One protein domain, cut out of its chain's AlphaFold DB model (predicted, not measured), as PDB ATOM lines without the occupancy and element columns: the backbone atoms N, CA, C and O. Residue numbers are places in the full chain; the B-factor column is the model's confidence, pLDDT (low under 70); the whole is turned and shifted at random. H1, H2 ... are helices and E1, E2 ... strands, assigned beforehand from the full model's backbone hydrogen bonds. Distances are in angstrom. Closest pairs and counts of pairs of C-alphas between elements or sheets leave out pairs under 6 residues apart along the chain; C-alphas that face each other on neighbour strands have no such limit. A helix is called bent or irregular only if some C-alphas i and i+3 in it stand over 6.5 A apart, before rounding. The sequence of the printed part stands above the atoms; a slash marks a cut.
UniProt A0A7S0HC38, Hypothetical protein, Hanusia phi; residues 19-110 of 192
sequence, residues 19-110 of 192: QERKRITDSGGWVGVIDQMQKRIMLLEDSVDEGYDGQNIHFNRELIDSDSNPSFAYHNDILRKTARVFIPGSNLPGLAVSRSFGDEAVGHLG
ATOM      1  N   GLN A  19     -37.209  18.707 102.077       90.38
ATOM      2  CA  GLN A  19     -38.518  18.290 102.598       90.38
ATOM      3  C   GLN A  19     -39.376  17.585 101.535       90.38
ATOM      4  O   GLN A  19     -40.050  16.598 101.831       90.38
ATOM      5  N   GLU A  20     -39.323  18.064 100.291       94.19
ATOM      6  CA  GLU A  20     -40.035  17.473  99.158       94.19
ATOM      7  C   GLU A  20     -39.410  16.127  98.773       94.19
ATOM      8  O   GLU A  20     -40.123  15.127  98.661       94.19
ATOM      9  N   ARG A  21     -38.073  16.083  98.667       92.56
ATOM     10  CA  ARG A  21     -37.275  14.880  98.407       92.56
ATOM     11  C   ARG A  21     -37.595  13.796  99.416       92.56
ATOM     12  O   ARG A  21     -37.947  12.691  99.017       92.56
ATOM     13  N   LYS A  22     -37.541  14.136 100.708       92.94
ATOM     14  CA  LYS A  22     -37.834  13.205 101.796       92.94
ATOM     15  C   LYS A  22     -39.240  12.622 101.676       92.94
ATOM     16  O   LYS A  22     -39.406  11.416 101.796       92.94
ATOM     17  N   ARG A  23     -40.258  13.449 101.409       96.38
ATOM     18  CA  ARG A  23     -41.637  12.962 101.239       96.38
ATOM     19  C   ARG A  23     -41.746  11.960 100.086       96.38
ATOM     20  O   ARG A  23     -42.430  10.945 100.227       96.38
ATOM     21  N   ILE A  24     -41.091  12.248  98.962       97.31
ATOM     22  CA  ILE A  24     -41.097  11.382  97.779       97.31
ATOM     23  C   ILE A  24     -40.393  10.055  98.081       97.31
ATOM     24  O   ILE A  24     -40.957   8.989  97.837       97.31
ATOM     25  N   THR A  25     -39.193  10.102  98.663       95.06
ATOM     26  CA  THR A  25     -38.399   8.899  98.954       95.06
ATOM     27  C   THR A  25     -39.008   8.042 100.063       95.06
ATOM     28  O   THR A  25     -39.054   6.822  99.916       95.06
ATOM     29  N   ASP A  26     -39.572   8.647 101.116       96.50
ATOM     30  CA  ASP A  26     -40.335   7.941 102.160       96.50
ATOM     31  C   ASP A  26     -41.556   7.201 101.577       96.50
ATOM     32  O   ASP A  26     -41.967   6.164 102.097       96.50
ATOM     33  N   SER A  27     -42.129   7.721 100.485       97.50
ATOM     34  CA  SER A  27     -43.261   7.120  99.762       97.50
ATOM     35  C   SER A  27     -42.823   6.097  98.700       97.50
ATOM     36  O   SER A  27     -43.650   5.592  97.944       97.50
ATOM     37  N   GLY A  28     -41.524   5.794  98.618       95.81
ATOM     38  CA  GLY A  28     -40.949   4.848  97.661       95.81
ATOM     39  C   GLY A  28     -40.674   5.424  96.271       95.81
ATOM     40  O   GLY A  28     -40.278   4.670  95.388       95.81
ATOM     41  N   GLY A  29     -40.860   6.728  96.050       95.75
ATOM     42  CA  GLY A  29     -40.497   7.400  94.802       95.75
ATOM     43  C   GLY A  29     -38.991   7.619  94.668       95.75
ATOM     44  O   GLY A  29     -38.255   7.655  95.653       95.75
ATOM     45  N   TRP A  30     -38.515   7.793  93.436       93.94
ATOM     46  CA  TRP A  30     -37.122   8.151  93.168       93.94
ATOM     47  C   TRP A  30     -37.004   9.633  92.839       93.94
ATOM     48  O   TRP A  30     -37.750  10.147  92.008       93.94
ATOM     49  N   VAL A  31     -36.027  10.303  93.452       91.38
ATOM     50  CA  VAL A  31     -35.617  11.655  93.070       91.38
ATOM     51  C   VAL A  31     -34.225  11.585  92.471       91.38
ATOM     52  O   VAL A  31     -33.295  11.059  93.081       91.38
ATOM     53  N   GLY A  32     -34.081  12.110  91.264       86.94
ATOM     54  CA  GLY A  32     -32.823  12.035  90.545       86.94
ATOM     55  C   GLY A  32     -32.704  13.080  89.459       86.94
ATOM     56  O   GLY A  32     -33.618  13.857  89.194       86.94
ATOM     57  N   VAL A  33     -31.561  13.062  88.799       82.69
ATOM     58  CA  VAL A  33     -31.267  13.904  87.648       82.69
ATOM     59  C   VAL A  33     -30.928  13.046  86.441       82.69
ATOM     60  O   VAL A  33     -30.335  11.976  86.573       82.69
ATOM     61  N   ILE A  34     -31.297  13.515  85.251       73.31
ATOM     62  CA  ILE A  34     -30.998  12.800  84.010       73.31
ATOM     63  C   ILE A  34     -29.563  13.123  83.598       73.31
ATOM     64  O   ILE A  34     -29.226  14.272  83.315       73.31
ATOM     65  N   ASP A  35     -28.719  12.098  83.529       67.50
ATOM     66  CA  ASP A  35     -27.452  12.176  82.816       67.50
ATOM     67  C   ASP A  35     -27.723  12.092  81.313       67.50
ATOM     68  O   ASP A  35     -27.982  11.015  80.771       67.50
ATOM     69  N   GLN A  36     -27.669  13.234  80.632       60.72
ATOM     70  CA  GLN A  36     -27.884  13.308  79.187       60.72
ATOM     71  C   GLN A  36     -26.816  12.543  78.389       60.72
ATOM     72  O   GLN A  36     -27.119  11.998  77.327       60.72
ATOM     73  N   MET A  37     -25.583  12.453  78.900       55.16
ATOM     74  CA  MET A  37     -24.485  11.762  78.219       55.16
ATOM     75  C   MET A  37     -24.594  10.246  78.357       55.16
ATOM     76  O   MET A  37     -24.360   9.514  77.396       55.16
ATOM     77  N   GLN A  38     -24.953   9.766  79.548       51.97
ATOM     78  CA  GLN A  38     -24.991   8.331  79.853       51.97
ATOM     79  C   GLN A  38     -26.404   7.736  79.812       51.97
ATOM     80  O   GLN A  38     -26.565   6.537  80.031       51.97
ATOM     81  N   LYS A  39     -27.425   8.555  79.521       63.53
ATOM     82  CA  LYS A  39     -28.850   8.181  79.456       63.53
ATOM     83  C   LYS A  39     -29.334   7.420  80.698       63.53
ATOM     84  O   LYS A  39     -30.171   6.523  80.596       63.53
ATOM     85  N   ARG A  40     -28.802   7.774  81.869       68.44
ATOM     86  CA  ARG A  40     -29.130   7.152  83.159       68.44
ATOM     87  C   ARG A  40     -29.652   8.182  84.149       68.44
ATOM     88  O   ARG A  40     -29.301   9.357  84.061       68.44
ATOM     89  N   ILE A  41     -30.444   7.732  85.113       68.69
ATOM     90  CA  ILE A  41     -30.809   8.549  86.271       68.69
ATOM     91  C   ILE A  41     -29.667   8.471  87.284       68.69
ATOM     92  O   ILE A  41     -29.259   7.378  87.676       68.69
ATOM     93  N   MET A  42     -29.161   9.624  87.717       75.12
ATOM     94  CA  MET A  42     -28.360   9.718  88.935       75.12
ATOM     95  C   MET A  42     -29.314  10.043  90.081       75.12
ATOM     96  O   MET A  42     -29.896  11.129  90.101       75.12
ATOM     97  N   LEU A  43     -29.520   9.092  90.991       77.25
ATOM     98  CA  LEU A  43     -30.336   9.329  92.179       77.25
ATOM     99  C   LEU A  43     -29.638  10.337  93.088       77.25
ATOM    100  O   LEU A  43     -28.412  10.329  93.208       77.25
ATOM    101  N   LEU A  44     -30.425  11.219  93.695       71.44
ATOM    102  CA  LEU A  44     -29.914  12.138  94.700       71.44
ATOM    103  C   LEU A  44     -29.819  11.394  96.027       71.44
ATOM    104  O   LEU A  44     -30.841  11.030  96.606       71.44
ATOM    105  N   GLU A  45     -28.594  11.154  96.482       65.12
ATOM    106  CA  GLU A  45     -28.321  10.705  97.847       65.12
ATOM    107  C   GLU A  45     -28.302  11.911  98.803       65.12
ATOM    108  O   GLU A  45     -28.147  13.058  98.378       65.12
ATOM    109  N   ASP A  46     -28.416  11.662 100.109       50.16
ATOM    110  CA  ASP A  46     -28.375  12.707 101.148       50.16
ATOM    111  C   ASP A  46     -27.052  13.512 101.168       50.16
ATOM    112  O   ASP A  46     -26.963  14.545 101.823       50.16
ATOM    113  N   SER A  47     -26.026  13.073 100.428       44.19
ATOM    114  CA  SER A  47     -24.721  13.731 100.275       44.19
ATOM    115  C   SER A  47     -24.671  14.817  99.185       44.19
ATOM    116  O   SER A  47     -23.646  15.480  99.047       44.19
ATOM    117  N   VAL A  48     -25.751  15.029  98.416       51.88
ATOM    118  CA  VAL A  48     -25.805  15.985  97.282       51.88
ATOM    119  C   VAL A  48     -26.329  17.377  97.695       51.88
ATOM    120  O   VAL A  48     -26.529  18.252  96.857       51.88
ATOM    121  N   ASP A  49     -26.534  17.620  98.993       49.31
ATOM    122  CA  ASP A  49     -26.981  18.931  99.494       49.31
ATOM    123  C   ASP A  49     -25.886  20.017  99.406       49.31
ATOM    124  O   ASP A  49     -26.194  21.212  99.441       49.31
ATOM    125  N   GLU A  50     -24.619  19.636  99.208       45.50
ATOM    126  CA  GLU A  50     -23.526  20.567  98.901       45.50
ATOM    127  C   GLU A  50     -23.624  21.052  97.444       45.50
ATOM    128  O   GLU A  50     -22.928  20.571  96.553       45.50
ATOM    129  N   GLY A  51     -24.525  22.007  97.196       49.34
ATOM    130  CA  GLY A  51     -24.653  22.679  95.900       49.34
ATOM    131  C   GLY A  51     -26.078  22.893  95.395       49.34
ATOM    132  O   GLY A  51     -26.232  23.290  94.247       49.34
ATOM    133  N   TYR A  52     -27.129  22.643  96.178       53.59
ATOM    134  CA  TYR A  52     -28.502  22.922  95.739       53.59
ATOM    135  C   TYR A  52     -28.899  24.383  96.008       53.59
ATOM    136  O   TYR A  52     -28.898  24.817  97.157       53.59
ATOM    137  N   ASP A  53     -29.260  25.144  94.969       56.53
ATOM    138  CA  ASP A  53     -29.640  26.567  95.089       56.53
ATOM    139  C   ASP A  53     -31.157  26.813  95.182       56.53
ATOM    140  O   ASP A  53     -31.615  27.952  95.121       56.53
ATOM    141  N   GLY A  54     -31.951  25.750  95.333       52.81
ATOM    142  CA  GLY A  54     -33.413  25.825  95.335       52.81
ATOM    143  C   GLY A  54     -34.050  25.536  93.974       52.81
ATOM    144  O   GLY A  54     -35.216  25.147  93.941       52.81
ATOM    145  N   GLN A  55     -33.293  25.618  92.876       51.47
ATOM    146  CA  GLN A  55     -33.756  25.264  91.527       51.47
ATOM    147  C   GLN A  55     -32.876  24.196  90.865       51.47
ATOM    148  O   GLN A  55     -33.380  23.322  90.156       51.47
ATOM    149  N   ASN A  56     -31.568  24.234  91.117       54.09
ATOM    150  CA  ASN A  56     -30.559  23.425  90.449       54.09
ATOM    151  C   ASN A  56     -29.555  22.833  91.436       54.09
ATOM    152  O   ASN A  56     -29.306  23.381  92.508       54.09
ATOM    153  N   ILE A  57     -28.953  21.714  91.037       56.41
ATOM    154  CA  ILE A  57     -27.849  21.071  91.752       56.41
ATOM    155  C   ILE A  57     -26.544  21.433  91.050       56.41
ATOM    156  O   ILE A  57     -26.329  21.046  89.899       56.41
ATOM    157  N   HIS A  58     -25.672  22.151  91.750       55.34
ATOM    158  CA  HIS A  58     -24.320  22.487  91.319       55.34
ATOM    159  C   HIS A  58     -23.370  21.345  91.702       55.34
ATOM    160  O   HIS A  58     -23.107  21.123  92.877       55.34
ATOM    161  N   PHE A  59     -22.842  20.606  90.723       51.19
ATOM    162  CA  PHE A  59     -21.786  19.613  90.979       51.19
ATOM    163  C   PHE A  59     -20.426  20.317  91.141       51.19
ATOM    164  O   PHE A  59     -20.151  21.292  90.442       51.19
ATOM    165  N   ASN A  60     -19.578  19.826  92.056       41.94
ATOM    166  CA  ASN A  60     -18.299  20.447  92.432       41.94
ATOM    167  C   ASN A  60     -17.403  20.861  91.242       41.94
ATOM    168  O   ASN A  60     -17.246  20.149  90.252       41.94
ATOM    169  N   ARG A  61     -16.763  22.024  91.416       41.81
ATOM    170  CA  ARG A  61     -16.042  22.865  90.436       41.81
ATOM    171  C   ARG A  61     -14.726  22.286  89.877       41.81
ATOM    172  O   ARG A  61     -14.055  22.971  89.114       41.81
ATOM    173  N   GLU A  62     -14.332  21.065  90.239       40.31
ATOM    174  CA  GLU A  62     -12.988  20.512  89.956       40.31
ATOM    175  C   GLU A  62     -12.789  19.941  88.535       40.31
ATOM    176  O   GLU A  62     -11.700  19.479  88.210       40.31
ATOM    177  N   LEU A  63     -13.794  20.001  87.656       39.03
ATOM    178  CA  LEU A  63     -13.698  19.511  86.268       39.03
ATOM    179  C   LEU A  63     -13.569  20.621  85.207       39.03
ATOM    180  O   LEU A  63     -13.796  20.357  84.028       39.03
ATOM    181  N   ILE A  64     -13.222  21.853  85.592       40.09
ATOM    182  CA  ILE A  64     -13.169  22.988  84.657       40.09
ATOM    183  C   ILE A  64     -11.722  23.454  84.473       40.09
ATOM    184  O   ILE A  64     -11.139  24.082  85.356       40.09
ATOM    185  N   ASP A  65     -11.171  23.132  83.302       36.00
ATOM    186  CA  ASP A  65      -9.927  23.684  82.766       36.00
ATOM    187  C   ASP A  65     -10.042  25.218  82.677       36.00
ATOM    188  O   ASP A  65     -11.052  25.749  82.206       36.00
ATOM    189  N   SER A  66      -9.042  25.942  83.178       36.75
ATOM    190  CA  SER A  66      -9.111  27.389  83.440       36.75
ATOM    191  C   SER A  66      -9.154  28.270  82.186       36.75
ATOM    192  O   SER A  66      -9.249  29.492  82.308       36.75
ATOM    193  N   ASP A  67      -9.119  27.676  80.991       43.34
ATOM    194  CA  ASP A  67      -8.699  28.374  79.774       43.34
ATOM    195  C   ASP A  67      -9.772  28.479  78.667       43.34
ATOM    196  O   ASP A  67      -9.477  28.936  77.560       43.34
ATOM    197  N   SER A  68     -11.047  28.149  78.920       39.72
ATOM    198  CA  SER A  68     -12.100  28.231  77.887       39.72
ATOM    199  C   SER A  68     -13.151  29.339  78.107       39.72
ATOM    200  O   SER A  68     -14.103  29.155  78.855       39.72
ATOM    201  N   ASN A  69     -12.972  30.448  77.370       37.19
ATOM    202  CA  ASN A  69     -13.949  31.289  76.631       37.19
ATOM    203  C   ASN A  69     -15.266  31.780  77.332       37.19
ATOM    204  O   ASN A  69     -16.004  30.964  77.879       37.19
ATOM    205  N   PRO A  70     -15.693  33.068  77.218       36.53
ATOM    206  CA  PRO A  70     -16.797  33.684  77.988       36.53
ATOM    207  C   PRO A  70     -18.238  33.216  77.695       36.53
ATOM    208  O   PRO A  70     -19.190  33.923  78.019       36.53
ATOM    209  N   SER A  71     -18.460  32.020  77.149       39.22
ATOM    210  CA  SER A  71     -19.800  31.410  77.023       39.22
ATOM    211  C   SER A  71     -20.306  30.780  78.336       39.22
ATOM    212  O   SER A  71     -20.981  29.752  78.339       39.22
ATOM    213  N   PHE A  72     -19.975  31.403  79.471       39.16
ATOM    214  CA  PHE A  72     -20.212  30.905  80.832       39.16
ATOM    215  C   PHE A  72     -21.695  30.629  81.148       39.16
ATOM    216  O   PHE A  72     -22.001  29.785  81.986       39.16
ATOM    217  N   ALA A  73     -22.634  31.277  80.449       39.22
ATOM    218  CA  ALA A  73     -24.066  31.017  80.604       39.22
ATOM    219  C   ALA A  73     -24.498  29.646  80.041       39.22
ATOM    220  O   ALA A  73     -25.394  29.015  80.591       39.22
ATOM    221  N   TYR A  74     -23.832  29.151  78.990       36.47
ATOM    222  CA  TYR A  74     -24.201  27.894  78.328       36.47
ATOM    223  C   TYR A  74     -23.711  26.658  79.081       36.47
ATOM    224  O   TYR A  74     -24.405  25.649  79.169       36.47
ATOM    225  N   HIS A  75     -22.520  26.753  79.675       37.25
ATOM    226  CA  HIS A  75     -21.977  25.687  80.516       37.25
ATOM    227  C   HIS A  75     -22.770  25.515  81.813       37.25
ATOM    228  O   HIS A  75     -22.951  24.386  82.261       37.25
ATOM    229  N   ASN A  76     -23.314  26.599  82.374       38.56
ATOM    230  CA  ASN A  76     -24.207  26.494  83.523       38.56
ATOM    231  C   ASN A  76     -25.529  25.800  83.154       38.56
ATOM    232  O   ASN A  76     -25.957  24.943  83.912       38.56
ATOM    233  N   ASP A  77     -26.132  26.059  81.987       39.91
ATOM    234  CA  ASP A  77     -27.373  25.372  81.557       39.91
ATOM    235  C   ASP A  77     -27.166  23.864  81.279       39.91
ATOM    236  O   ASP A  77     -28.058  23.060  81.532       39.91
ATOM    237  N   ILE A  78     -25.969  23.448  80.841       40.66
ATOM    238  CA  ILE A  78     -25.598  22.023  80.679       40.66
ATOM    239  C   ILE A  78     -25.350  21.334  82.041       40.66
ATOM    240  O   ILE A  78     -25.496  20.114  82.162       40.66
ATOM    241  N   LEU A  79     -25.009  22.102  83.081       42.97
ATOM    242  CA  LEU A  79     -24.775  21.618  84.448       42.97
ATOM    243  C   LEU A  79     -25.998  21.764  85.370       42.97
ATOM    244  O   LEU A  79     -26.029  21.137  86.429       42.97
ATOM    245  N   ARG A  80     -27.023  22.523  84.962       51.62
ATOM    246  CA  ARG A  80     -28.320  22.644  85.642       51.62
ATOM    247  C   ARG A  80     -29.108  21.353  85.505       51.62
ATOM    248  O   ARG A  80     -29.938  21.151  84.621       51.62
ATOM    249  N   LYS A  81     -28.825  20.428  86.407       63.88
ATOM    250  CA  LYS A  81     -29.579  19.194  86.507       63.88
ATOM    251  C   LYS A  81     -30.801  19.417  87.394       63.88
ATOM    252  O   LYS A  81     -30.712  19.328  88.617       63.88
ATOM    253  N   THR A  82     -31.946  19.700  86.774       75.75
ATOM    254  CA  THR A  82     -33.232  19.781  87.480       75.75
ATOM    255  C   THR A  82     -33.572  18.418  88.074       75.75
ATOM    256  O   THR A  82     -33.673  17.423  87.347       75.75
ATOM    257  N   ALA A  83     -33.748  18.376  89.394       86.94
ATOM    258  CA  ALA A  83     -34.210  17.189  90.095       86.94
ATOM    259  C   ALA A  83     -35.623  16.815  89.634       86.94
ATOM    260  O   ALA A  83     -36.489  17.676  89.470       86.94
ATOM    261  N   ARG A  84     -35.853  15.523  89.421       92.12
ATOM    262  CA  ARG A  84     -37.092  14.982  88.866       92.12
ATOM    263  C   ARG A  84     -37.575  13.778  89.658       92.12
ATOM    264  O   ARG A  84     -36.762  13.042  90.215       92.12
ATOM    265  N   VAL A  85     -38.891  13.577  89.664       94.81
ATOM    266  CA  VAL A  85     -39.550  12.402  90.243       94.81
ATOM    267  C   VAL A  85     -39.650  11.289  89.206       94.81
ATOM    268  O   VAL A  85     -40.114  11.505  88.080       94.81
ATOM    269  N   PHE A  86     -39.255  10.089  89.612       94.38
ATOM    270  CA  PHE A  86     -39.302   8.875  88.811       94.38
ATOM    271  C   PHE A  86     -39.977   7.735  89.571       94.38
ATOM    272  O   PHE A  86     -39.906   7.636  90.799       94.38
ATOM    273  N   ILE A  87     -40.596   6.840  88.808       95.06
ATOM    274  CA  ILE A  87     -41.044   5.536  89.284       95.06
ATOM    275  C   ILE A  87     -39.799   4.647  89.447       95.06
ATOM    276  O   ILE A  87     -38.977   4.596  88.525       95.06
ATOM    277  N   PRO A  88     -39.638   3.924  90.570       92.00
ATOM    278  CA  PRO A  88     -38.497   3.037  90.774       92.00
ATOM    279  C   PRO A  88     -38.269   2.063  89.616       92.00
ATOM    280  O   PRO A  88     -39.195   1.402  89.148       92.00
ATOM    281  N   GLY A  89     -37.020   1.971  89.155       86.56
ATOM    282  CA  GLY A  89     -36.641   1.110  88.029       86.56
ATOM    283  C   GLY A  89     -37.098   1.606  86.650       86.56
ATOM    284  O   GLY A  89     -36.955   0.876  85.671       86.56
ATOM    285  N   SER A  90     -37.627   2.828  86.551       87.94
ATOM    286  CA  SER A  90     -38.102   3.435  85.309       87.94
ATOM    287  C   SER A  90     -37.478   4.811  85.077       87.94
ATOM    288  O   SER A  90     -37.155   5.533  86.017       87.94
ATOM    289  N   ASN A  91     -37.377   5.206  83.804       83.56
ATOM    290  CA  ASN A  91     -37.017   6.570  83.403       83.56
ATOM    291  C   ASN A  91     -38.235   7.509  83.300       83.56
ATOM    292  O   ASN A  91     -38.111   8.623  82.797       83.56
ATOM    293  N   LEU A  92     -39.408   7.062  83.756       89.19
ATOM    294  CA  LEU A  92     -40.673   7.794  83.691       89.19
ATOM    295  C   LEU A  92     -41.195   8.159  85.092       89.19
ATOM    296  O   LEU A  92     -40.906   7.445  86.050       89.19
ATOM    297  N   PRO A  93     -42.012   9.221  85.214       92.94
ATOM    298  CA  PRO A  93     -42.290  10.216  84.174       92.94
ATOM    299  C   PRO A  93     -41.149  11.231  84.003       92.94
ATOM    300  O   PRO A  93     -41.054  11.859  82.955       92.94
ATOM    301  N   GLY A  94     -40.281  11.393  85.007       91.56
ATOM    302  CA  GLY A  94     -39.295  12.473  85.027       91.56
ATOM    303  C   GLY A  94     -39.928  13.835  85.320       91.56
ATOM    304  O   GLY A  94     -39.571  14.833  84.690       91.56
ATOM    305  N   LEU A  95     -40.869  13.875  86.268       93.69
ATOM    306  CA  LEU A  95     -41.632  15.075  86.623       93.69
ATOM    307  C   LEU A  95     -40.739  16.095  87.343       93.69
ATOM    308  O   LEU A  95     -40.093  15.752  88.327       93.69
ATOM    309  N   ALA A  96     -40.701  17.342  86.868       91.38
ATOM    310  CA  ALA A  96     -39.820  18.395  87.399       91.38
ATOM    311  C   ALA A  96     -40.367  19.120  88.646       91.38
ATOM    312  O   ALA A  96     -39.693  19.987  89.200       91.38
ATOM    313  N   VAL A  97     -41.575  18.769  89.088       94.25
ATOM    314  CA  VAL A  97     -42.253  19.342  90.257       94.25
ATOM    315  C   VAL A  97     -42.592  18.247  91.265       94.25
ATOM    316  O   VAL A  97     -42.800  17.091  90.897       94.25
ATOM    317  N   SER A  98     -42.623  18.592  92.549       96.25
ATOM    318  CA  SER A  98     -42.994  17.679  93.644       96.25
ATOM    319  C   SER A  98     -44.446  17.838  94.094       96.25
ATOM    320  O   SER A  98     -44.935  17.046  94.908       96.25
ATOM    321  N   ARG A  99     -45.130  18.871  93.591       97.44
ATOM    322  CA  ARG A  99     -46.541  19.144  93.848       97.44
ATOM    323  C   ARG A  99     -47.247  19.537  92.560       97.44
ATOM    324  O   ARG A  99     -46.755  20.393  91.833       97.44
ATOM    325  N   SER A 100     -48.383  18.909  92.285       96.81
ATOM    326  CA  SER A 100     -49.145  19.120  91.054       96.81
ATOM    327  C   SER A 100     -50.553  18.534  91.152       96.81
ATOM    328  O   SER A 100     -50.864  17.712  92.020       96.81
ATOM    329  N   PHE A 101     -51.419  18.962  90.237       97.12
ATOM    330  CA  PHE A 101     -52.700  18.314  89.984       97.12
ATOM    331  C   PHE A 101     -52.554  17.328  88.819       97.12
ATOM    332  O   PHE A 101     -51.966  17.668  87.799       97.12
ATOM    333  N   GLY A 102     -53.149  16.138  88.933       93.06
ATOM    334  CA  GLY A 102     -53.337  15.223  87.797       93.06
ATOM    335  C   GLY A 102     -52.205  14.231  87.501       93.06
ATOM    336  O   GLY A 102     -52.431  13.310  86.722       93.06
ATOM    337  N   ASP A 103     -51.039  14.325  88.148       95.00
ATOM    338  CA  ASP A 103     -49.928  13.365  87.992       95.00
ATOM    339  C   ASP A 103     -50.166  12.038  88.749       95.00
ATOM    340  O   ASP A 103     -49.369  11.588  89.576       95.00
ATOM    341  N   GLU A 104     -51.297  11.390  88.466       92.25
ATOM    342  CA  GLU A 104     -51.802  10.211  89.185       92.25
ATOM    343  C   GLU A 104     -50.784   9.060  89.234       92.25
ATOM    344  O   GLU A 104     -50.636   8.396  90.265       92.25
ATOM    345  N   ALA A 105     -50.003   8.883  88.162       93.19
ATOM    346  CA  ALA A 105     -48.969   7.853  88.061       93.19
ATOM    347  C   ALA A 105     -47.900   7.939  89.167       93.19
ATOM    348  O   ALA A 105     -47.290   6.925  89.499       93.19
ATOM    349  N   VAL A 106     -47.674   9.125  89.741       96.12
ATOM    350  CA  VAL A 106     -46.678   9.372  90.799       96.12
ATOM    351  C   VAL A 106     -47.286   9.954  92.078       96.12
ATOM    352  O   VAL A 106     -46.561  10.198  93.041       96.12
ATOM    353  N   GLY A 107     -48.613  10.113  92.146       96.06
ATOM    354  CA  GLY A 107     -49.296  10.624  93.339       96.06
ATOM    355  C   GLY A 107     -49.077   9.745  94.577       96.06
ATOM    356  O   GLY A 107     -48.812  10.237  95.671       96.06
ATOM    357  N   HIS A 108     -49.082   8.422  94.393       96.00
ATOM    358  CA  HIS A 108     -48.769   7.461  95.460       96.00
ATOM    359  C   HIS A 108     -47.280   7.441  95.855       96.00
ATOM    360  O   HIS A 108     -46.939   6.869  96.884       96.00
ATOM    361  N   LEU A 109     -46.408   8.082  95.067       97.38
ATOM    362  CA  LEU A 109     -44.966   8.206  95.305       97.38
ATOM    363  C   LEU A 109     -44.597   9.550  95.952       97.38
ATOM    364  O   LEU A 109     -43.453   9.986  95.871       97.38
ATOM    365  N   GLY A 110     -45.555  10.230  96.587       96.94
ATOM    366  CA  GLY A 110     -45.311  11.450  97.362       96.94
ATOM    367  C   GLY A 110     -45.443  12.761  96.580       96.94
ATOM    368  O   GLY A 110     -45.272  13.832  97.174       96.94
TER     369      GLY A 110
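What this domain is: This is residues 19 to 110 of the 192 residues of the protein "Hypothetical protein" of Hanusia phi (UniProt A0A7S0HC38). A small twisted sheet of four short strands has H1 over one face and H4 grazing it, while a loosely built arm makes the length: residues 61 to 75, with part of H3, stick out from the body. The 92 printed residues hold four named helices and four named strands, in the order H1 E1 E2 H2 H3 E3 E4 H4; the sheet runs E2 E1 E3 E4, antiparallel. The class is mixed, with 40 residues in named elements, under half. The whole is only just loose, close to compact, with a radius of gyration of the C-alphas of 14.8 A and spans of 48 by 23 by 22 A.

Where its parts are: Find C-alpha 30 at (-37.122, 8.151, 93.168); E1 runs from there to residue 35, 14.7 A. E2 is residues 40 to 43, E3 84 to 86 and E4 93 to 95. H1, residues 19 to 26, begins at C-alpha (-38.518, 18.290, 102.598) and spans 10.5 A. H3, residues 72 to 79, spans 11.0 A. H2 is residues 46 to 49, only just irregular, with C-alphas 46 and 49 6.6 A apart; H4 is residues 104 to 107.

How they stand to each other: Look first at E1, whose N 33 and O 42 of E2 are 2.9 A apart, within hydrogen-bond range; E1 and E2 form a hairpin. Between E1 and E3, N 32 and O 84 are within hydrogen-bond range at 3.0 A, and in the hairpin E3 and E4, N 85 and O 95 are within hydrogen-bond range at 2.8 A. E2, H2 and H3, and E3 form a split strand-helix-strand unit, two strands of one sheet that are not neighbours, with helices between them along the chain and E1 between them in the sheet; its crossover is right-handed. H1 is on the sheet, over E1, with Arg 21 and Val 31 the closest C-alphas at 6.5 A. H4 only grazes the sheet with residues 105 to 106; H2 and H3 are not on it. In H1 and H3 every O i to N i+4 pair is within hydrogen-bond range; H2 and H4 are too short for such a pair.

The domain as a whole: The C-alphas farthest apart, of Asp 67 and His 108, are 47.8 A apart. The printed part has no cut, and the link from H2 to H3 is long, 22 residues. Confidence is under 70 at residues 35 to 41 and 45 to 81.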